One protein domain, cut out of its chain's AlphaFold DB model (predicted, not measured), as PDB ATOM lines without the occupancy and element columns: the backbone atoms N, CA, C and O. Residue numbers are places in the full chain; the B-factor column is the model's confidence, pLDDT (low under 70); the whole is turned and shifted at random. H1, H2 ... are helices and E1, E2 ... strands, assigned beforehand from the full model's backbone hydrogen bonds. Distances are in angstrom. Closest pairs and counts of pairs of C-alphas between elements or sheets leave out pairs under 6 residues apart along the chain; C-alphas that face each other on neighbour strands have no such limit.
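AT A GLANCE: This is residues 112 to 194 and 558 to 620 of the 627 residues of the protein "Putative transposase, IS4 family" of Succinatimonas hippei (strain DSM 22608 / JCM 16073 / KCTC 15190 / YIT 12066) (UniProt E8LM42). Three crossed helices, H1, H3 and H6, make the core, and H4 packs across H3 on the side away from H1; H2 and H5 lie near the first part of H3, while H7 lies beside H1 and H6 on the other side of the core, with H8 next to it. The hairpin of E1 and E2 lies at one side, past the beginning of H1, and residues 558 to 564 stick out as a free tail at the end of the long axis opposite to H5. The printed part has 146 residues with eight named helices and two named strands, in the order H1 H2 H3 H4 H5 H6 E1 E2 H7 H8; the single sheet, E1 - E2, is antiparallel. The class is mostly helix. The whole is compact, with a radius of gyration of the C-alphas of 16.3 A, and spans 51 by 40 by 29 A.

IN THESE COORDINATES: H1 covers residues 115 to 124, 14.0 A from its first C-alpha at (19.596, 13.580, 54.289) to its last. H2 covers residues 128 to 136. H3, the longest helix, covers residues 139 to 155 and measures 23.8 A, from C-alpha 139 at (20.257, 32.464, 45.060) to C-alpha 155 at (6.806, 12.822, 45.686). H4 covers residues 160 to 170 with 15.1 A, and H5 residues 181 to 193 with 18.3 A. Beyond the cut, residues 558 to 571 hold no named element; H6 then covers residues 572 to 580. E1 is residues 583 to 587, 13.0 A long, and E2 is residues 592 to 596, 12.5 A long. H7 covers residues 601 to 609, and H8 residues 615 to 618, ending at C-alpha 618 at (30.000, 15.673, 57.941).

HOW THE PARTS SIT: H3 is the hub, touching H1, H4 and H6. With residues 146 to 150 alone it touches H1, closest at the C-alphas of Leu 150 and Glu 117, 6.7 A, at a steep tilt of 61 degrees, opposite ways. With residues 153 to 154 alone it touches H6, where the C-alphas of Leu 154 and Met 576 are closest, 5.9 A. H4 touches H3 about perpendicular, at 80 degrees, with the C-alphas of Thr 151 and Thr 164 closest, 5.6 A. H1 and H6 touch at a steep tilt of 57 degrees, opposite ways, with the C-alphas of Ala 116 and Leu 579 closest, 4.7 A. H2 is close to H3 but not clearly touching, at a shallow tilt of 34.9 degrees, only just short of steep; their closest C-alphas, of Lys 134 and Tyr 142, are 5.9 A apart. H5 is close to H3 but not clearly touching, with the C-alphas of Gln 141 and Leu 187 closest, 6.7 A. H7 is close to H1 but not clearly touching, at a shallow tilt of 9 degrees, the same way, with the C-alphas of Phe 119 and Leu 607 closest, 7.4 A. E1 and E2 form a hairpin, antiparallel at 156 degrees; N 585 and O 594, 2.8 A, and N 594 and O 585, 2.9 A, are within hydrogen-bond range. The closest C-alphas of E2 and H8, of Ile 595 and Phe 615, are 7.2 A apart. Every O i to N i+4 pair is within hydrogen-bond range in H1, H2, H3, H4, H5, H6 and H7; H8 is too short for such a pair.

THE WHOLE: The two C-alphas farthest apart, of Gln 193 and Lys 562, are 51.7 A apart. Residues 195 to 557 are cut out, and C-alphas 194 and 558 stand 43.8 A apart across the cut, which lies in the link from H5 to H6. Of the links that are printed whole, H4 to H5 is short and the others are tight. The mean pLDDT of the printed part is 84.9; residues 586 to 593, 597 to 598 and 616 to 620 are under 70.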
ATOM      1  N   ALA A 112      14.706  18.432  61.714       83.44
ATOM      2  CA  ALA A 112      14.223  18.675  60.373       83.44
ATOM      3  C   ALA A 112      14.862  17.647  59.447       83.44
ATOM      4  O   ALA A 112      16.006  17.239  59.648       83.44
ATOM      5  N   LYS A 113      14.129  17.223  58.423       88.88
ATOM      6  CA  LYS A 113      14.651  16.301  57.419       88.88
ATOM      7  C   LYS A 113      15.853  16.918  56.720       88.88
ATOM      8  O   LYS A 113      15.829  18.087  56.331       88.88
ATOM      9  N   PHE A 114      16.903  16.124  56.562       87.19
ATOM     10  CA  PHE A 114      18.191  16.625  56.104       87.19
ATOM     11  C   PHE A 114      18.805  15.761  55.010       87.19
ATOM     12  O   PHE A 114      19.318  16.302  54.034       87.19
ATOM     13  N   GLY A 115      18.750  14.432  55.121       89.38
ATOM     14  CA  GLY A 115      19.596  13.580  54.289       89.38
ATOM     15  C   GLY A 115      19.297  13.654  52.795       89.38
ATOM     16  O   GLY A 115      20.222  13.824  52.000       89.38
ATOM     17  N   ALA A 116      18.021  13.598  52.405       91.75
ATOM     18  CA  ALA A 116      17.613  13.727  51.005       91.75
ATOM     19  C   ALA A 116      17.946  15.113  50.424       91.75
ATOM     20  O   ALA A 116      18.407  15.211  49.286       91.75
ATOM     21  N   GLU A 117      17.755  16.177  51.212       92.06
ATOM     22  CA  GLU A 117      18.100  17.550  50.824       92.06
ATOM     23  C   GLU A 117      19.612  17.699  50.620       92.06
ATOM     24  O   GLU A 117      20.057  18.178  49.575       92.06
ATOM     25  N   TYR A 118      20.404  17.226  51.585       91.19
ATOM     26  CA  TYR A 118      21.860  17.247  51.538       91.19
ATOM     27  C   TYR A 118      22.398  16.481  50.329       91.19
ATOM     28  O   TYR A 118      23.207  17.010  49.563       91.19
ATOM     29  N   PHE A 119      21.921  15.250  50.132       93.88
ATOM     30  CA  PHE A 119      22.296  14.417  48.996       93.88
ATOM     31  C   PHE A 119      22.001  15.123  47.671       93.88
ATOM     32  O   PHE A 119      22.904  15.276  46.846       93.88
ATOM     33  N   LEU A 120      20.764  15.602  47.491       94.38
ATOM     34  CA  LEU A 120      20.340  16.262  46.261       94.38
ATOM     35  C   LEU A 120      21.208  17.483  45.961       94.38
ATOM     36  O   LEU A 120      21.713  17.604  44.848       94.38
ATOM     37  N   CYS A 121      21.404  18.367  46.941       92.25
ATOM     38  CA  CYS A 121      22.175  19.591  46.745       92.25
ATOM     39  C   CYS A 121      23.611  19.270  46.336       92.25
ATOM     40  O   CYS A 121      24.094  19.771  45.324       92.25
ATOM     41  N   ARG A 122      24.276  18.368  47.067       92.69
ATOM     42  CA  ARG A 122      25.678  18.020  46.798       92.69
ATOM     43  C   ARG A 122      25.857  17.291  45.475       92.69
ATOM     44  O   ARG A 122      26.881  17.486  44.820       92.69
ATOM     45  N   PHE A 123      24.887  16.473  45.073       94.50
ATOM     46  CA  PHE A 123      24.911  15.812  43.774       94.50
ATOM     47  C   PHE A 123      24.663  16.818  42.644       94.50
ATOM     48  O   PHE A 123      25.444  16.898  41.695       94.50
ATOM     49  N   PHE A 124      23.609  17.628  42.760       95.00
ATOM     50  CA  PHE A 124      23.193  18.555  41.712       95.00
ATOM     51  C   PHE A 124      24.213  19.670  41.487       95.00
ATOM     52  O   PHE A 124      24.550  19.949  40.340       95.00
ATOM     53  N   GLU A 125      24.796  20.238  42.545       90.69
ATOM     54  CA  GLU A 125      25.840  21.269  42.441       90.69
ATOM     55  C   GLU A 125      27.105  20.794  41.712       90.69
ATOM     56  O   GLU A 125      27.870  21.613  41.206       90.69
ATOM     57  N   ARG A 126      27.337  19.478  41.644       91.12
ATOM     58  CA  ARG A 126      28.443  18.884  40.883       91.12
ATOM     59  C   ARG A 126      28.074  18.566  39.438       91.12
ATOM     60  O   ARG A 126      28.970  18.477  38.598       91.12
ATOM     61  N   SER A 127      26.786  18.417  39.136       93.19
ATOM     62  CA  SER A 127      26.308  18.222  37.765       93.19
ATOM     63  C   SER A 127      26.553  19.477  36.918       93.19
ATOM     64  O   SER A 127      26.528  20.601  37.426       93.19
ATOM     65  N   ALA A 128      26.770  19.315  35.608       93.00
ATOM     66  CA  ALA A 128      26.913  20.458  34.705       93.00
ATOM     67  C   ALA A 128      25.674  21.366  34.737       93.00
ATOM     68  O   ALA A 128      25.805  22.586  34.813       93.00
ATOM     69  N   THR A 129      24.474  20.778  34.750       94.94
ATOM     70  CA  THR A 129      23.214  21.528  34.820       94.94
ATOM     71  C   THR A 129      23.121  22.359  36.095       94.94
ATOM     72  O   THR A 129      22.815  23.545  36.011       94.94
ATOM     73  N   GLY A 130      23.436  21.789  37.262       95.38
ATOM     74  CA  GLY A 130      23.384  22.527  38.524       95.38
ATOM     75  C   GLY A 130      24.420  23.646  38.615       95.38
ATOM     76  O   GLY A 130      24.066  24.754  39.010       95.38
ATOM     77  N   ARG A 131      25.662  23.413  38.160       95.75
ATOM     78  CA  ARG A 131      26.700  24.462  38.085       95.75
ATOM     79  C   ARG A 131      26.255  25.643  37.224       95.75
ATOM     80  O   ARG A 131      26.335  26.789  37.665       95.75
ATOM     81  N   HIS A 132      25.775  25.364  36.011       96.12
ATOM     82  CA  HIS A 132      25.358  26.406  35.069       96.12
ATOM     83  C   HIS A 132      24.086  27.113  35.534       96.12
ATOM     84  O   HIS A 132      24.018  28.336  35.464       96.12
ATOM     85  N   LEU A 133      23.111  26.384  36.084       96.19
ATOM     86  CA  LEU A 133      21.896  26.987  36.628       96.19
ATOM     87  C   LEU A 133      22.220  27.925  37.799       96.19
ATOM     88  O   LEU A 133      21.770  29.064  37.795       96.19
ATOM     89  N   LYS A 134      23.076  27.498  38.740       95.69
ATOM     90  CA  LYS A 134      23.523  28.324  39.876       95.69
ATOM     91  C   LYS A 134      24.210  29.614  39.429       95.69
ATOM     92  O   LYS A 134      24.026  30.643  40.064       95.69
ATOM     93  N   ALA A 135      24.984  29.564  38.346       95.62
ATOM     94  CA  ALA A 135      25.657  30.738  37.789       95.62
ATOM     95  C   ALA A 135      24.702  31.698  37.053       95.62
ATOM     96  O   ALA A 135      24.983  32.892  36.968       95.62
ATOM     97  N   LEU A 136      23.596  31.186  36.506       95.19
ATOM     98  CA  LEU A 136      22.644  31.945  35.686       95.19
ATOM     99  C   LEU A 136      21.455  32.506  36.475       95.19
ATOM    100  O   LEU A 136      20.755  33.381  35.969       95.19
ATOM    101  N   THR A 137      21.202  32.003  37.680       94.81
ATOM    102  CA  THR A 137      20.057  32.401  38.511       94.81
ATOM    103  C   THR A 137      20.512  33.028  39.819       94.81
ATOM    104  O   THR A 137      21.559  32.670  40.356       94.81
ATOM    105  N   ASP A 138      19.705  33.928  40.383       94.44
ATOM    106  CA  ASP A 138      19.959  34.406  41.742       94.44
ATOM    107  C   ASP A 138      19.760  33.283  42.781       94.44
ATOM    108  O   ASP A 138      19.087  32.280  42.528       94.44
ATOM    109  N   LYS A 139      20.329  33.462  43.980       92.62
ATOM    110  CA  LYS A 139      20.257  32.464  45.060       92.62
ATOM    111  C   LYS A 139      18.815  32.054  45.385       92.62
ATOM    112  O   LYS A 139      18.529  30.875  45.537       92.62
ATOM    113  N   SER A 140      17.889  33.012  45.432       93.44
ATOM    114  CA  SER A 140      16.481  32.752  45.749       93.44
ATOM    115  C   SER A 140      15.809  31.892  44.672       93.44
ATOM    116  O   SER A 140      14.990  31.035  45.000       93.44
ATOM    117  N   GLN A 141      16.120  32.116  43.396       94.56
ATOM    118  CA  GLN A 141      15.619  31.313  42.279       94.56
ATOM    119  C   GLN A 141      16.213  29.903  42.289       94.56
ATOM    120  O   GLN A 141      15.467  28.932  42.149       94.56
ATOM    121  N   TYR A 142      17.527  29.793  42.495       95.81
ATOM    122  CA  TYR A 142      18.232  28.516  42.561       95.81
ATOM    123  C   TYR A 142      17.721  27.642  43.713       95.81
ATOM    124  O   TYR A 142      17.364  26.484  43.502       95.81
ATOM    125  N   ASP A 143      17.588  28.217  44.910       95.00
ATOM    126  CA  ASP A 143      17.100  27.518  46.100       95.00
ATOM    127  C   ASP A 143      15.639  27.062  45.927       95.00
ATOM    128  O   ASP A 143      15.264  25.951  46.322       95.00
ATOM    129  N   LEU A 144      14.798  27.881  45.279       95.81
ATOM    130  CA  LEU A 144      13.428  27.493  44.937       95.81
ATOM    131  C   LEU A 144      13.407  26.345  43.920       95.81
ATOM    132  O   LEU A 144      12.631  25.403  44.086       95.81
ATOM    133  N   PHE A 145      14.260  26.395  42.893       95.94
ATOM    134  CA  PHE A 145      14.384  25.326  41.902       95.94
ATOM    135  C   PHE A 145      14.829  24.011  42.548       95.94
ATOM    136  O   PHE A 145      14.201  22.980  42.318       95.94
ATOM    137  N   LEU A 146      15.849  24.042  43.410       95.88
ATOM    138  CA  LEU A 146      16.299  22.873  44.164       95.88
ATOM    139  C   LEU A 146      15.194  22.297  45.057       95.88
ATOM    140  O   LEU A 146      15.009  21.083  45.100       95.88
ATOM    141  N   THR A 147      14.417  23.151  45.729       95.06
ATOM    142  CA  THR A 147      13.291  22.701  46.569       95.06
ATOM    143  C   THR A 147      12.213  22.007  45.724       95.06
ATOM    144  O   THR A 147      11.658  20.977  46.118       95.06
ATOM    145  N   LEU A 148      11.928  22.534  44.529       93.81
ATOM    146  CA  LEU A 148      11.003  21.915  43.577       93.81
ATOM    147  C   LEU A 148      11.541  20.581  43.040       93.81
ATOM    148  O   LEU A 148      10.789  19.611  42.936       93.81
ATOM    149  N   LEU A 149      12.838  20.515  42.743       93.62
ATOM    150  CA  LEU A 149      13.521  19.314  42.269       93.62
ATOM    151  C   LEU A 149      13.503  18.205  43.327       93.62
ATOM    152  O   LEU A 149      13.109  17.078  43.024       93.62
ATOM    153  N   LEU A 150      13.810  18.547  44.584       93.62
ATOM    154  CA  LEU A 150      13.693  17.651  45.737       93.62
ATOM    155  C   LEU A 150      12.277  17.090  45.857       93.62
ATOM    156  O   LEU A 150      12.079  15.884  46.011       93.62
ATOM    157  N   THR A 151      11.282  17.968  45.720       91.50
ATOM    158  CA  THR A 151       9.869  17.594  45.792       91.50
ATOM    159  C   THR A 151       9.498  16.592  44.703       91.50
ATOM    160  O   THR A 151       8.827  15.602  44.992       91.50
ATOM    161  N   ILE A 152       9.948  16.803  43.462       87.50
ATOM    162  CA  ILE A 152       9.681  15.873  42.358       87.50
ATOM    163  C   ILE A 152      10.363  14.529  42.591       87.50
ATOM    164  O   ILE A 152       9.737  13.496  42.366       87.50
ATOM    165  N   MET A 153      11.603  14.519  43.079       87.69
ATOM    166  CA  MET A 153      12.323  13.270  43.330       87.69
ATOM    167  C   MET A 153      11.732  12.450  44.491       87.69
ATOM    168  O   MET A 153      11.758  11.222  44.434       87.69
ATOM    169  N   LEU A 154      11.153  13.098  45.508       88.00
ATOM    170  CA  LEU A 154      10.482  12.422  46.631       88.00
ATOM    171  C   LEU A 154       9.040  12.013  46.302       88.00
ATOM    172  O   LEU A 154       8.601  10.892  46.569       88.00
ATOM    173  N   TYR A 155       8.263  12.938  45.742       84.62
ATOM    174  CA  TYR A 155       6.806  12.822  45.686       84.62
ATOM    175  C   TYR A 155       6.238  12.792  44.267       84.62
ATOM    176  O   TYR A 155       5.090  12.369  44.082       84.62
ATOM    177  N   GLY A 156       7.032  13.185  43.272       79.06
ATOM    178  CA  GLY A 156       6.578  13.492  41.921       79.06
ATOM    179  C   GLY A 156       5.969  14.897  41.809       79.06
ATOM    180  O   GLY A 156       5.913  15.668  42.763       79.06
ATOM    181  N   ALA A 157       5.469  15.244  40.623       75.06
ATOM    182  CA  ALA A 157       4.905  16.558  40.312       75.06
ATOM    183  C   ALA A 157       3.430  16.716  40.737       75.06
ATOM    184  O   ALA A 157       2.855  17.806  40.622       75.06
ATOM    185  N   LYS A 158       2.781  15.649  41.231       72.81
ATOM    186  CA  LYS A 158       1.362  15.682  41.613       72.81
ATOM    187  C   LYS A 158       1.148  16.632  42.789       72.81
ATOM    188  O   LYS A 158       1.514  16.348  43.923       72.81
ATOM    189  N   GLY A 159       0.469  17.746  42.512       76.00
ATOM    190  CA  GLY A 159       0.210  18.768  43.521       76.00
ATOM    191  C   GLY A 159       1.479  19.490  43.976       76.00
ATOM    192  O   GLY A 159       1.605  19.833  45.148       76.00
ATOM    193  N   LEU A 160       2.391  19.745  43.032       83.12
ATOM    194  CA  LEU A 160       3.707  20.329  43.280       83.12
ATOM    195  C   LEU A 160       3.690  21.476  44.299       83.12
ATOM    196  O   LEU A 160       4.455  21.431  45.246       83.12
ATOM    197  N   ALA A 161       2.783  22.453  44.185       85.88
ATOM    198  CA  ALA A 161       2.740  23.591  45.110       85.88
ATOM    199  C   ALA A 161       2.558  23.191  46.588       85.88
ATOM    200  O   ALA A 161       3.300  23.667  47.444       85.88
ATOM    201  N   TRP A 162       1.596  22.313  46.897       85.94
ATOM    202  CA  TRP A 162       1.335  21.922  48.285       85.94
ATOM    203  C   TRP A 162       2.416  20.976  48.818       85.94
ATOM    204  O   TRP A 162       2.814  21.108  49.972       85.94
ATOM    205  N   MET A 163       2.919  20.070  47.972       89.31
ATOM    206  CA  MET A 163       4.019  19.170  48.325       89.31
ATOM    207  C   MET A 163       5.316  19.943  48.561       89.31
ATOM    208  O   MET A 163       6.027  19.662  49.517       89.31
ATOM    209  N   THR A 164       5.596  20.961  47.750       91.25
ATOM    210  CA  THR A 164       6.807  21.779  47.895       91.25
ATOM    211  C   THR A 164       6.746  22.610  49.173       91.25
ATOM    212  O   THR A 164       7.732  22.700  49.893       91.25
ATOM    213  N   GLU A 165       5.579  23.163  49.523       92.38
ATOM    214  CA  GLU A 165       5.412  23.842  50.816       92.38
ATOM    215  C   GLU A 165       5.509  22.871  52.002       92.38
ATOM    216  O   GLU A 165       5.960  23.272  53.074       92.38
ATOM    217  N   LYS A 166       5.114  21.603  51.829       91.50
ATOM    218  CA  LYS A 166       5.334  20.552  52.831       91.50
ATOM    219  C   LYS A 166       6.831  20.282  53.014       91.50
ATOM    220  O   LYS A 166       7.316  20.404  54.134       91.50
ATOM    221  N   VAL A 167       7.563  20.028  51.925       91.88
ATOM    222  CA  VAL A 167       9.029  19.846  51.928       91.88
ATOM    223  C   VAL A 167       9.718  21.031  52.604       91.88
ATOM    224  O   VAL A 167      10.480  20.853  53.547       91.88
ATOM    225  N   ARG A 168       9.361  22.262  52.225       91.69
ATOM    226  CA  ARG A 168       9.918  23.489  52.812       91.69
ATOM    227  C   ARG A 168       9.707  23.607  54.332       91.69
ATOM    228  O   ARG A 168      10.459  24.311  54.997       91.69
ATOM    229  N   LYS A 169       8.650  23.004  54.888       89.06
ATOM    230  CA  LYS A 169       8.360  23.040  56.335       89.06
ATOM    231  C   LYS A 169       9.036  21.920  57.116       89.06
ATOM    232  O   LYS A 169       9.296  22.115  58.299       89.06
ATOM    233  N   GLU A 170       9.204  20.757  56.494       88.94
ATOM    234  CA  GLU A 170       9.719  19.552  57.149       88.94
ATOM    235  C   GLU A 170      11.244  19.454  57.088       88.94
ATOM    236  O   GLU A 170      11.834  18.812  57.952       88.94
ATOM    237  N   HIS A 171      11.876  20.079  56.097       88.56
ATOM    238  CA  HIS A 171      13.319  20.015  55.904       88.56
ATOM    239  C   HIS A 171      14.055  21.222  56.498       88.56
ATOM    240  O   HIS A 171      13.436  22.247  56.796       88.56
ATOM    241  N   CYS A 172      15.383  21.109  56.653       76.06
ATOM    242  CA  CYS A 172      16.253  22.210  57.097       76.06
ATOM    243  C   CYS A 172      16.055  23.480  56.252       76.06
ATOM    244  O   CYS A 172      16.114  24.585  56.794       76.06
ATOM    245  N   GLY A 173      15.701  23.310  54.973       71.44
ATOM    246  CA  GLY A 173      15.038  24.319  54.167       71.44
ATOM    247  C   GLY A 173      16.009  25.133  53.325       71.44
ATOM    248  O   GLY A 173      16.623  26.084  53.801       71.44
ATOM    249  N   LEU A 174      16.044  24.834  52.027       78.06
ATOM    250  CA  LEU A 174      16.790  25.603  51.025       78.06
ATOM    251  C   LEU A 174      16.159  26.979  50.777       78.06
ATOM    252  O   LEU A 174      16.847  27.989  50.668       78.06
ATOM    253  N   TYR A 175      14.825  27.029  50.708       85.44
ATOM    254  CA  TYR A 175      14.077  28.237  50.375       85.44
ATOM    255  C   TYR A 175      13.295  28.783  51.578       85.44
ATOM    256  O   TYR A 175      12.362  28.161  52.089       85.44
ATOM    257  N   GLY A 176      13.644  29.996  52.015       80.19
ATOM    258  CA  GLY A 176      13.136  30.569  53.269       80.19
ATOM    259  C   GLY A 176      11.724  31.171  53.224       80.19
ATOM    260  O   GLY A 176      11.180  31.520  54.272       80.19
ATOM    261  N   LYS A 177      11.106  31.333  52.046       89.25
ATOM    262  CA  LYS A 177       9.788  31.986  51.899       89.25
ATOM    263  C   LYS A 177       8.692  30.960  51.631       89.25
ATOM    264  O   LYS A 177       8.952  29.921  51.041       89.25
ATOM    265  N   LYS A 178       7.449  31.276  52.011       90.88
ATOM    266  CA  LYS A 178       6.276  30.449  51.681       90.88
ATOM    267  C   LYS A 178       6.227  30.174  50.174       90.88
ATOM    268  O   LYS A 178       6.373  31.101  49.378       90.88
ATOM    269  N   ILE A 179       5.986  28.919  49.810       90.94
ATOM    270  CA  ILE A 179       5.839  28.485  48.426       90.94
ATOM    271  C   ILE A 179       4.357  28.250  48.155       90.94
ATOM    272  O   ILE A 179       3.687  27.448  48.799       90.94
ATOM    273  N   ASP A 180       3.830  28.982  47.189       87.69
ATOM    274  CA  ASP A 180       2.494  28.788  46.646       87.69
ATOM    275  C   ASP A 180       2.560  28.643  45.124       87.69
ATOM    276  O   ASP A 180       3.628  28.703  44.503       87.69
ATOM    277  N   LYS A 181       1.398  28.423  44.506       85.50
ATOM    278  CA  LYS A 181       1.301  28.256  43.057       85.50
ATOM    279  C   LYS A 181       1.875  29.464  42.309       85.50
ATOM    280  O   LYS A 181       2.578  29.276  41.321       85.50
ATOM    281  N   ASP A 182       1.614  30.675  42.789       87.88
ATOM    282  CA  ASP A 182       2.057  31.898  42.121       87.88
ATOM    283  C   ASP A 182       3.570  32.083  42.223       87.88
ATOM    284  O   ASP A 182       4.198  32.570  41.288       87.88
ATOM    285  N   THR A 183       4.178  31.643  43.324       91.12
ATOM    286  CA  THR A 183       5.633  31.631  43.503       91.12
ATOM    287  C   THR A 183       6.310  30.737  42.469       91.12
ATOM    288  O   THR A 183       7.255  31.173  41.815       91.12
ATOM    289  N   ILE A 184       5.778  29.534  42.250       90.19
ATOM    290  CA  ILE A 184       6.287  28.605  41.230       90.19
ATOM    291  C   ILE A 184       6.073  29.173  39.819       90.19
ATOM    292  O   ILE A 184       6.984  29.159  38.996       90.19
ATOM    293  N   LEU A 185       4.888  29.725  39.537       87.12
ATOM    294  CA  LEU A 185       4.595  30.326  38.233       87.12
ATOM    295  C   LEU A 185       5.501  31.525  37.927       87.12
ATOM    296  O   LEU A 185       5.931  31.681  36.786       87.12
ATOM    297  N   ARG A 186       5.814  32.359  38.928       90.62
ATOM    298  CA  ARG A 186       6.769  33.466  38.782       90.62
ATOM    299  C   ARG A 186       8.169  32.966  38.451       90.62
ATOM    300  O   ARG A 186       8.790  33.557  37.575       90.62
ATOM    301  N   LEU A 187       8.634  31.889  39.092       93.00
ATOM    302  CA  LEU A 187       9.921  31.275  38.756       93.00
ATOM    303  C   LEU A 187       9.946  30.834  37.291       93.00
ATOM    304  O   LEU A 187      10.819  31.265  36.548       93.00
ATOM    305  N   PHE A 188       8.970  30.037  36.849       90.69
ATOM    306  CA  PHE A 188       8.960  29.542  35.469       90.69
ATOM    307  C   PHE A 188       8.833  30.660  34.437       90.69
ATOM    308  O   PHE A 188       9.544  30.649  33.437       90.69
ATOM    309  N   LYS A 189       7.996  31.670  34.703       89.31
ATOM    310  CA  LYS A 189       7.898  32.852  33.840       89.31
ATOM    311  C   LYS A 189       9.225  33.610  33.770       89.31
ATOM    312  O   LYS A 189       9.605  34.066  32.700       89.31
ATOM    313  N   LYS A 190       9.933  33.742  34.895       91.38
ATOM    314  CA  LYS A 190      11.245  34.394  34.937       91.38
ATOM    315  C   LYS A 190      12.286  33.598  34.147       91.38
ATOM    316  O   LYS A 190      12.996  34.184  33.344       91.38
ATOM    317  N   MET A 191      12.299  32.271  34.291       91.88
ATOM    318  CA  MET A 191      13.184  31.389  33.522       91.88
ATOM    319  C   MET A 191      12.933  31.458  32.011       91.88
ATOM    320  O   MET A 191      13.876  31.398  31.227       91.88
ATOM    321  N   GLU A 192      11.672  31.583  31.592       88.94
ATOM    322  CA  GLU A 192      11.312  31.805  30.188       88.94
ATOM    323  C   GLU A 192      11.806  33.176  29.701       88.94
ATOM    324  O   GLU A 192      12.480  33.253  28.677       88.94
ATOM    325  N   GLN A 193      11.522  34.245  30.455       90.62
ATOM    326  CA  GLN A 193      11.938  35.614  30.125       90.62
ATOM    327  C   GLN A 193      13.458  35.755  30.003       90.62
ATOM    328  O   GLN A 193      13.940  36.433  29.099       90.62
ATOM    329  N   ASP A 194      14.199  35.092  30.887       91.44
ATOM    330  CA  ASP A 194      15.661  35.118  30.909       91.44
ATOM    331  C   ASP A 194      16.280  34.068  29.965       91.44
ATOM    332  O   ASP A 194      17.504  33.958  29.878       91.44
ATOM    333  N   LYS A 558      32.608  -3.396  38.920       90.69
ATOM    334  CA  LYS A 558      33.907  -3.751  39.508       90.69
ATOM    335  C   LYS A 558      33.807  -4.832  40.583       90.69
ATOM    336  O   LYS A 558      34.838  -5.261  41.088       90.69
ATOM    337  N   LEU A 559      32.591  -5.247  40.945       87.94
ATOM    338  CA  LEU A 559      32.333  -6.120  42.087       87.94
ATOM    339  C   LEU A 559      31.780  -7.490  41.660       87.94
ATOM    340  O   LEU A 559      30.990  -7.573  40.704       87.94
ATOM    341  N   PRO A 560      32.127  -8.569  42.391       86.88
ATOM    342  CA  PRO A 560      31.447  -9.856  42.279       86.88
ATOM    343  C   PRO A 560      29.942  -9.719  42.530       86.88
ATOM    344  O   PRO A 560      29.509  -8.898  43.331       86.88
ATOM    345  N   LEU A 561      29.124 -10.573  41.899       81.75
ATOM    346  CA  LEU A 561      27.653 -10.490  41.967       81.75
ATOM    347  C   LEU A 561      27.100 -10.433  43.406       81.75
ATOM    348  O   LEU A 561      26.123  -9.728  43.645       81.75
ATOM    349  N   LYS A 562      27.731 -11.154  44.343       84.81
ATOM    350  CA  LYS A 562      27.329 -11.243  45.759       84.81
ATOM    351  C   LYS A 562      27.616  -9.976  46.571       84.81
ATOM    352  O   LYS A 562      27.020  -9.802  47.624       84.81
ATOM    353  N   GLU A 563      28.511  -9.121  46.087       85.12
ATOM    354  CA  GLU A 563      28.956  -7.888  46.753       85.12
ATOM    355  C   GLU A 563      28.352  -6.636  46.102       85.12
ATOM    356  O   GLU A 563      28.651  -5.513  46.497       85.12
ATOM    357  N   ARG A 564      27.511  -6.804  45.074       84.62
ATOM    358  CA  ARG A 564      26.887  -5.679  44.378       84.62
ATOM    359  C   ARG A 564      25.872  -4.980  45.270       84.62
ATOM    360  O   ARG A 564      25.012  -5.615  45.877       84.62
ATOM    361  N   VAL A 565      25.920  -3.655  45.236       85.00
ATOM    362  CA  VAL A 565      25.022  -2.777  45.981       85.00
ATOM    363  C   VAL A 565      23.919  -2.304  45.051       85.00
ATOM    364  O   VAL A 565      24.176  -1.724  43.996       85.00
ATOM    365  N   TYR A 566      22.671  -2.534  45.429       83.44
ATOM    366  CA  TYR A 566      21.517  -2.129  44.636       83.44
ATOM    367  C   TYR A 566      20.801  -0.957  45.295       83.44
ATOM    368  O   TYR A 566      20.907  -0.731  46.497       83.44
ATOM    369  N   LEU A 567      20.051  -0.198  44.496       81.38
ATOM    370  CA  LEU A 567      19.151   0.813  45.044       81.38
ATOM    371  C   LEU A 567      18.119   0.129  45.962       81.38
ATOM    372  O   LEU A 567      17.656  -0.962  45.611       81.38
ATOM    373  N   PRO A 568      17.671   0.772  47.056       77.19
ATOM    374  CA  PRO A 568      16.584   0.254  47.883       77.19
ATOM    375  C   PRO A 568      15.365  -0.111  47.027       77.19
ATOM    376  O   PRO A 568      14.854   0.719  46.271       77.19
ATOM    377  N   HIS A 569      14.930  -1.373  47.088       77.00
ATOM    378  CA  HIS A 569      13.868  -1.935  46.234       77.00
ATOM    379  C   HIS A 569      14.048  -1.675  44.719       77.00
ATOM    380  O   HIS A 569      13.066  -1.533  43.991       77.00
ATOM    381  N   ASN A 570      15.289  -1.546  44.232       73.44
ATOM    382  CA  ASN A 570      15.632  -1.139  42.860       73.44
ATOM    383  C   ASN A 570      15.008   0.204  42.415       73.44
ATOM    384  O   ASN A 570      14.879   0.504  41.220       73.44
ATOM    385  N   SER A 571      14.651   1.053  43.381       79.25
ATOM    386  CA  SER A 571      13.877   2.270  43.175       79.25
ATOM    387  C   SER A 571      14.624   3.494  43.686       79.25
ATOM    388  O   SER A 571      14.916   3.635  44.872       79.25
ATOM    389  N   LEU A 572      14.855   4.450  42.786       82.06
ATOM    390  CA  LEU A 572      15.422   5.740  43.164       82.06
ATOM    391  C   LEU A 572      14.508   6.507  44.128       82.06
ATOM    392  O   LEU A 572      14.982   7.212  45.007       82.06
ATOM    393  N   ARG A 573      13.189   6.349  43.997       82.69
ATOM    394  CA  ARG A 573      12.241   6.975  44.919       82.69
ATOM    395  C   ARG A 573      12.388   6.411  46.331       82.69
ATOM    396  O   ARG A 573      12.347   7.168  47.295       82.69
ATOM    397  N   CYS A 574      12.587   5.098  46.449       84.12
ATOM    398  CA  CYS A 574      12.874   4.466  47.733       84.12
ATOM    399  C   CYS A 574      14.216   4.947  48.285       84.12
ATOM    400  O   CYS A 574      14.253   5.304  49.453       84.12
ATOM    401  N   LEU A 575      15.258   5.087  47.450       88.06
ATOM    402  CA  LEU A 575      16.511   5.723  47.870       88.06
ATOM    403  C   LEU A 575      16.268   7.111  48.480       88.06
ATOM    404  O   LEU A 575      16.731   7.392  49.584       88.06
ATOM    405  N   MET A 576      15.538   7.974  47.770       90.25
ATOM    406  CA  MET A 576      15.262   9.326  48.251       90.25
ATOM    407  C   MET A 576      14.506   9.302  49.581       90.25
ATOM    408  O   MET A 576      14.850  10.079  50.460       90.25
ATOM    409  N   HIS A 577      13.544   8.393  49.773       88.75
ATOM    410  CA  HIS A 577      12.841   8.230  51.051       88.75
ATOM    411  C   HIS A 577      13.714   7.652  52.174       88.75
ATOM    412  O   HIS A 577      13.570   8.087  53.313       88.75
ATOM    413  N   THR A 578      14.632   6.728  51.876       87.88
ATOM    414  CA  THR A 578      15.614   6.229  52.852       87.88
ATOM    415  C   THR A 578      16.506   7.372  53.336       87.88
ATOM    416  O   THR A 578      16.684   7.555  54.537       87.88
ATOM    417  N   LEU A 579      17.002   8.204  52.413       89.81
ATOM    418  CA  LEU A 579      17.769   9.408  52.747       89.81
ATOM    419  C   LEU A 579      16.921  10.457  53.484       89.81
ATOM    420  O   LEU A 579      17.445  11.190  54.319       89.81
ATOM    421  N   ASP A 580      15.619  10.534  53.195       89.44
ATOM    422  CA  ASP A 580      14.666  11.442  53.853       89.44
ATOM    423  C   ASP A 580      14.422  11.086  55.328       89.44
ATOM    424  O   ASP A 580      13.950  11.925  56.091       89.44
ATOM    425  N   GLY A 581      14.756   9.853  55.733       85.31
ATOM    426  CA  GLY A 581      14.727   9.404  57.125       85.31
ATOM    427  C   GLY A 581      15.893   9.914  57.978       85.31
ATOM    428  O   GLY A 581      15.847   9.780  59.199       85.31
ATOM    429  N   VAL A 582      16.925  10.501  57.361       86.12
ATOM    430  CA  VAL A 582      18.013  11.168  58.087       86.12
ATOM    431  C   VAL A 582      17.599  12.601  58.385       86.12
ATOM    432  O   VAL A 582      17.329  13.403  57.483       86.12
ATOM    433  N   GLU A 583      17.601  12.939  59.663       86.19
ATOM    434  CA  GLU A 583      17.221  14.242  60.174       86.19
ATOM    435  C   GLU A 583      18.445  14.995  60.708       86.19
ATOM    436  O   GLU A 583      19.530  14.451  60.923       86.19
ATOM    437  N   ALA A 584      18.295  16.293  60.916       81.62
ATOM    438  CA  ALA A 584      19.291  17.090  61.593       81.62
ATOM    439  C   ALA A 584      18.635  18.108  62.515       81.62
ATOM    440  O   ALA A 584      17.583  18.686  62.237       81.62
ATOM    441  N   ILE A 585      19.315  18.343  63.623       75.44
ATOM    442  CA  ILE A 585      19.076  19.451  64.522       75.44
ATOM    443  C   ILE A 585      19.971  20.594  64.075       75.44
ATOM    444  O   ILE A 585      21.195  20.463  64.050       75.44
ATOM    445  N   VAL A 586      19.352  21.729  63.764       66.56
ATOM    446  CA  VAL A 586      20.065  22.987  63.558       66.56
ATOM    447  C   VAL A 586      20.078  23.736  64.890       66.56
ATOM    448  O   VAL A 586      19.063  24.309  65.296       66.56
ATOM    449  N   ASP A 587      21.210  23.727  65.596       61.50
ATOM    450  CA  ASP A 587      21.409  24.596  66.757       61.50
ATOM    451  C   ASP A 587      21.856  25.976  66.264       61.50
ATOM    452  O   ASP A 587      23.039  26.229  66.049       61.50
ATOM    453  N   GLU A 588      20.904  26.892  66.070       55.56
ATOM    454  CA  GLU A 588      21.194  28.266  65.631       55.56
ATOM    455  C   GLU A 588      22.093  29.047  66.610       55.56
ATOM    456  O   GLU A 588      22.780  29.979  66.190       55.56
ATOM    457  N   ASN A 589      22.106  28.690  67.902       52.59
ATOM    458  CA  ASN A 589      22.879  29.407  68.919       52.59
ATOM    459  C   ASN A 589      24.343  28.967  68.923       52.59
ATOM    460  O   ASN A 589      25.234  29.803  69.064       52.59
ATOM    461  N   LYS A 590      24.583  27.662  68.765       50.41
ATOM    462  CA  LYS A 590      25.931  27.096  68.637       50.41
ATOM    463  C   LYS A 590      26.428  27.060  67.197       50.41
ATOM    464  O   LYS A 590      27.604  26.800  66.989       50.41
ATOM    465  N   ARG A 591      25.548  27.346  66.226       50.25
ATOM    466  CA  ARG A 591      25.753  27.167  64.778       50.25
ATOM    467  C   ARG A 591      26.186  25.727  64.425       50.25
ATOM    468  O   ARG A 591      26.913  25.500  63.466       50.25
ATOM    469  N   GLU A 592      25.727  24.746  65.197       57.59
ATOM    470  CA  GLU A 592      26.057  23.329  65.012       57.59
ATOM    471  C   GLU A 592      24.934  22.602  64.263       57.59
ATOM    472  O   GLU A 592      23.747  22.831  64.514       57.59
ATOM    473  N   LEU A 593      25.316  21.700  63.352       66.31
ATOM    474  CA  LEU A 593      24.405  20.754  62.714       66.31
ATOM    475  C   LEU A 593      24.621  19.373  63.338       66.31
ATOM    476  O   LEU A 593      25.641  18.730  63.091       66.31
ATOM    477  N   ILE A 594      23.657  18.911  64.127       72.19
ATOM    478  CA  ILE A 594      23.702  17.584  64.746       72.19
ATOM    479  C   ILE A 594      22.850  16.649  63.893       72.19
ATOM    480  O   ILE A 594      21.624  16.746  63.893       72.19
ATOM    481  N   ILE A 595      23.502  15.762  63.144       76.12
ATOM    482  CA  ILE A 595      22.818  14.757  62.322       76.12
ATOM    483  C   ILE A 595      22.297  13.649  63.236       76.12
ATOM    484  O   ILE A 595      23.037  13.123  64.066       76.12
ATOM    485  N   GLN A 596      21.033  13.285  63.062       72.12
ATOM    486  CA  GLN A 596      20.366  12.243  63.828       72.12
ATOM    487  C   GLN A 596      19.362  11.480  62.959       72.12
ATOM    488  O   GLN A 596      19.003  11.910  61.872       72.12
ATOM    489  N   GLY A 597      18.885  10.336  63.444       63.00
ATOM    490  CA  GLY A 597      17.930   9.514  62.705       63.00
ATOM    491  C   GLY A 597      18.600   8.624  61.658       63.00
ATOM    492  O   GLY A 597      19.280   9.094  60.752       63.00
ATOM    493  N   GLY A 598      18.411   7.313  61.821       63.53
ATOM    494  CA  GLY A 598      18.535   6.305  60.765       63.53
ATOM    495  C   GLY A 598      19.825   6.250  59.939       63.53
ATOM    496  O   GLY A 598      19.781   5.653  58.872       63.53
ATOM    497  N   VAL A 599      20.948   6.850  60.359       75.19
ATOM    498  CA  VAL A 599      22.207   6.787  59.597       75.19
ATOM    499  C   VAL A 599      22.750   5.359  59.649       75.19
ATOM    500  O   VAL A 599      23.348   4.952  60.642       75.19
ATOM    501  N   THR A 600      22.523   4.602  58.580       79.81
ATOM    502  CA  THR A 600      23.028   3.237  58.406       79.81
ATOM    503  C   THR A 600      24.321   3.220  57.590       79.81
ATOM    504  O   THR A 600      24.645   4.177  56.877       79.81
ATOM    505  N   ASP A 601      25.051   2.106  57.656       79.62
ATOM    506  CA  ASP A 601      26.210   1.866  56.788       79.62
ATOM    507  C   ASP A 601      25.811   1.884  55.308       79.62
ATOM    508  O   ASP A 601      26.508   2.494  54.500       79.62
ATOM    509  N   GLU A 602      24.630   1.348  54.980       80.25
ATOM    510  CA  GLU A 602      24.044   1.396  53.635       80.25
ATOM    511  C   GLU A 602      23.917   2.841  53.124       80.25
ATOM    512  O   GLU A 602      24.340   3.153  52.013       80.25
ATOM    513  N   ILE A 603      23.406   3.769  53.944       83.50
ATOM    514  CA  ILE A 603      23.297   5.186  53.563       83.50
ATOM    515  C   ILE A 603      24.676   5.794  53.296       83.50
ATOM    516  O   ILE A 603      24.856   6.509  52.308       83.50
ATOM    517  N   ASN A 604      25.661   5.525  54.155       84.94
ATOM    518  CA  ASN A 604      27.012   6.052  53.971       84.94
ATOM    519  C   ASN A 604      27.693   5.463  52.727       84.94
ATOM    520  O   ASN A 604      28.382   6.193  52.010       84.94
ATOM    521  N   GLU A 605      27.467   4.184  52.434       86.81
ATOM    522  CA  GLU A 605      27.938   3.540  51.211       86.81
ATOM    523  C   GLU A 605      27.306   4.183  49.970       86.81
ATOM    524  O   GLU A 605      28.022   4.556  49.042       86.81
ATOM    525  N   ILE A 606      25.995   4.443  49.984       87.50
ATOM    526  CA  ILE A 606      25.305   5.135  48.887       87.50
ATOM    527  C   ILE A 606      25.888   6.536  48.643       87.50
ATOM    528  O   ILE A 606      26.138   6.919  47.493       87.50
ATOM    529  N   LEU A 607      26.131   7.307  49.711       90.81
ATOM    530  CA  LEU A 607      26.787   8.614  49.601       90.81
ATOM    531  C   LEU A 607      28.175   8.475  48.960       90.81
ATOM    532  O   LEU A 607      28.482   9.217  48.026       90.81
ATOM    533  N   SER A 608      28.968   7.494  49.399       90.62
ATOM    534  CA  SER A 608      30.307   7.203  48.871       90.62
ATOM    535  C   SER A 608      30.290   6.838  47.381       90.62
ATOM    536  O   SER A 608      31.037   7.433  46.602       90.62
ATOM    537  N   ILE A 609      29.378   5.956  46.948       91.69
ATOM    538  CA  ILE A 609      29.180   5.577  45.532       91.69
ATOM    539  C   ILE A 609      28.907   6.818  44.668       91.69
ATOM    540  O   ILE A 609      29.420   6.956  43.554       91.69
ATOM    541  N   CYS A 610      28.131   7.766  45.196       91.62
ATOM    542  CA  CYS A 610      27.822   9.029  44.526       91.62
ATOM    543  C   CYS A 610      28.924  10.098  44.688       91.62
ATOM    544  O   CYS A 610      28.783  11.222  44.199       91.62
ATOM    545  N   GLY A 611      30.025   9.771  45.371       91.00
ATOM    546  CA  GLY A 611      31.138  10.664  45.683       91.00
ATOM    547  C   GLY A 611      30.791  11.766  46.686       91.00
ATOM    548  O   GLY A 611      31.517  12.756  46.779       91.00
ATOM    549  N   ILE A 612      29.671  11.657  47.394       92.12
ATOM    550  CA  ILE A 612      29.206  12.630  48.380       92.12
ATOM    551  C   ILE A 612      29.818  12.296  49.739       92.12
ATOM    552  O   ILE A 612      29.974  11.136  50.111       92.12
ATOM    553  N   LYS A 613      30.181  13.337  50.493       88.56
ATOM    554  CA  LYS A 613      30.731  13.168  51.836       88.56
ATOM    555  C   LYS A 613      29.696  12.479  52.735       88.56
ATOM    556  O   LYS A 613      28.543  12.897  52.770       88.56
ATOM    557  N   THR A 614      30.120  11.447  53.457       85.69
ATOM    558  CA  THR A 614      29.246  10.670  54.342       85.69
ATOM    559  C   THR A 614      28.763  11.497  55.534       85.69
ATOM    560  O   THR A 614      29.444  12.432  55.967       85.69
ATOM    561  N   PHE A 615      27.612  11.142  56.111       80.06
ATOM    562  CA  PHE A 615      27.087  11.835  57.293       80.06
ATOM    563  C   PHE A 615      28.029  11.698  58.498       80.06
ATOM    564  O   PHE A 615      28.260  12.675  59.212       80.06
ATOM    565  N   ALA A 616      28.672  10.534  58.647       68.56
ATOM    566  CA  ALA A 616      29.700  10.293  59.661       68.56
ATOM    567  C   ALA A 616      30.893  11.262  59.550       68.56
ATOM    568  O   ALA A 616      31.457  11.687  60.560       68.56
ATOM    569  N   ALA A 617      31.270  11.643  58.326       68.50
ATOM    570  CA  ALA A 617      32.351  12.591  58.082       68.50
ATOM    571  C   ALA A 617      31.875  14.059  58.092       68.50
ATOM    572  O   ALA A 617      32.691  14.968  58.273       68.50
ATOM    573  N   LEU A 618      30.576  14.324  57.901       69.00
ATOM    574  CA  LEU A 618      30.000  15.673  57.941       69.00
ATOM    575  C   LEU A 618      29.949  16.235  59.368       69.00
ATOM    576  O   LEU A 618      30.316  17.390  59.570       69.00
ATOM    577  N   GLY A 619      29.580  15.405  60.353       55.91
ATOM    578  CA  GLY A 619      29.498  15.803  61.766       55.91
ATOM    579  C   GLY A 619      30.819  16.300  62.376       55.91
ATOM    580  O   GLY A 619      30.792  16.945  63.416       55.91
ATOM    581  N   ARG A 620      31.969  16.055  61.724       46.34
ATOM    582  CA  ARG A 620      33.293  16.543  62.162       46.34
ATOM    583  C   ARG A 620      33.735  17.871  61.528       46.34
ATOM    584  O   ARG A 620      34.720  18.432  61.979       46.34
TER     585      ARG A 620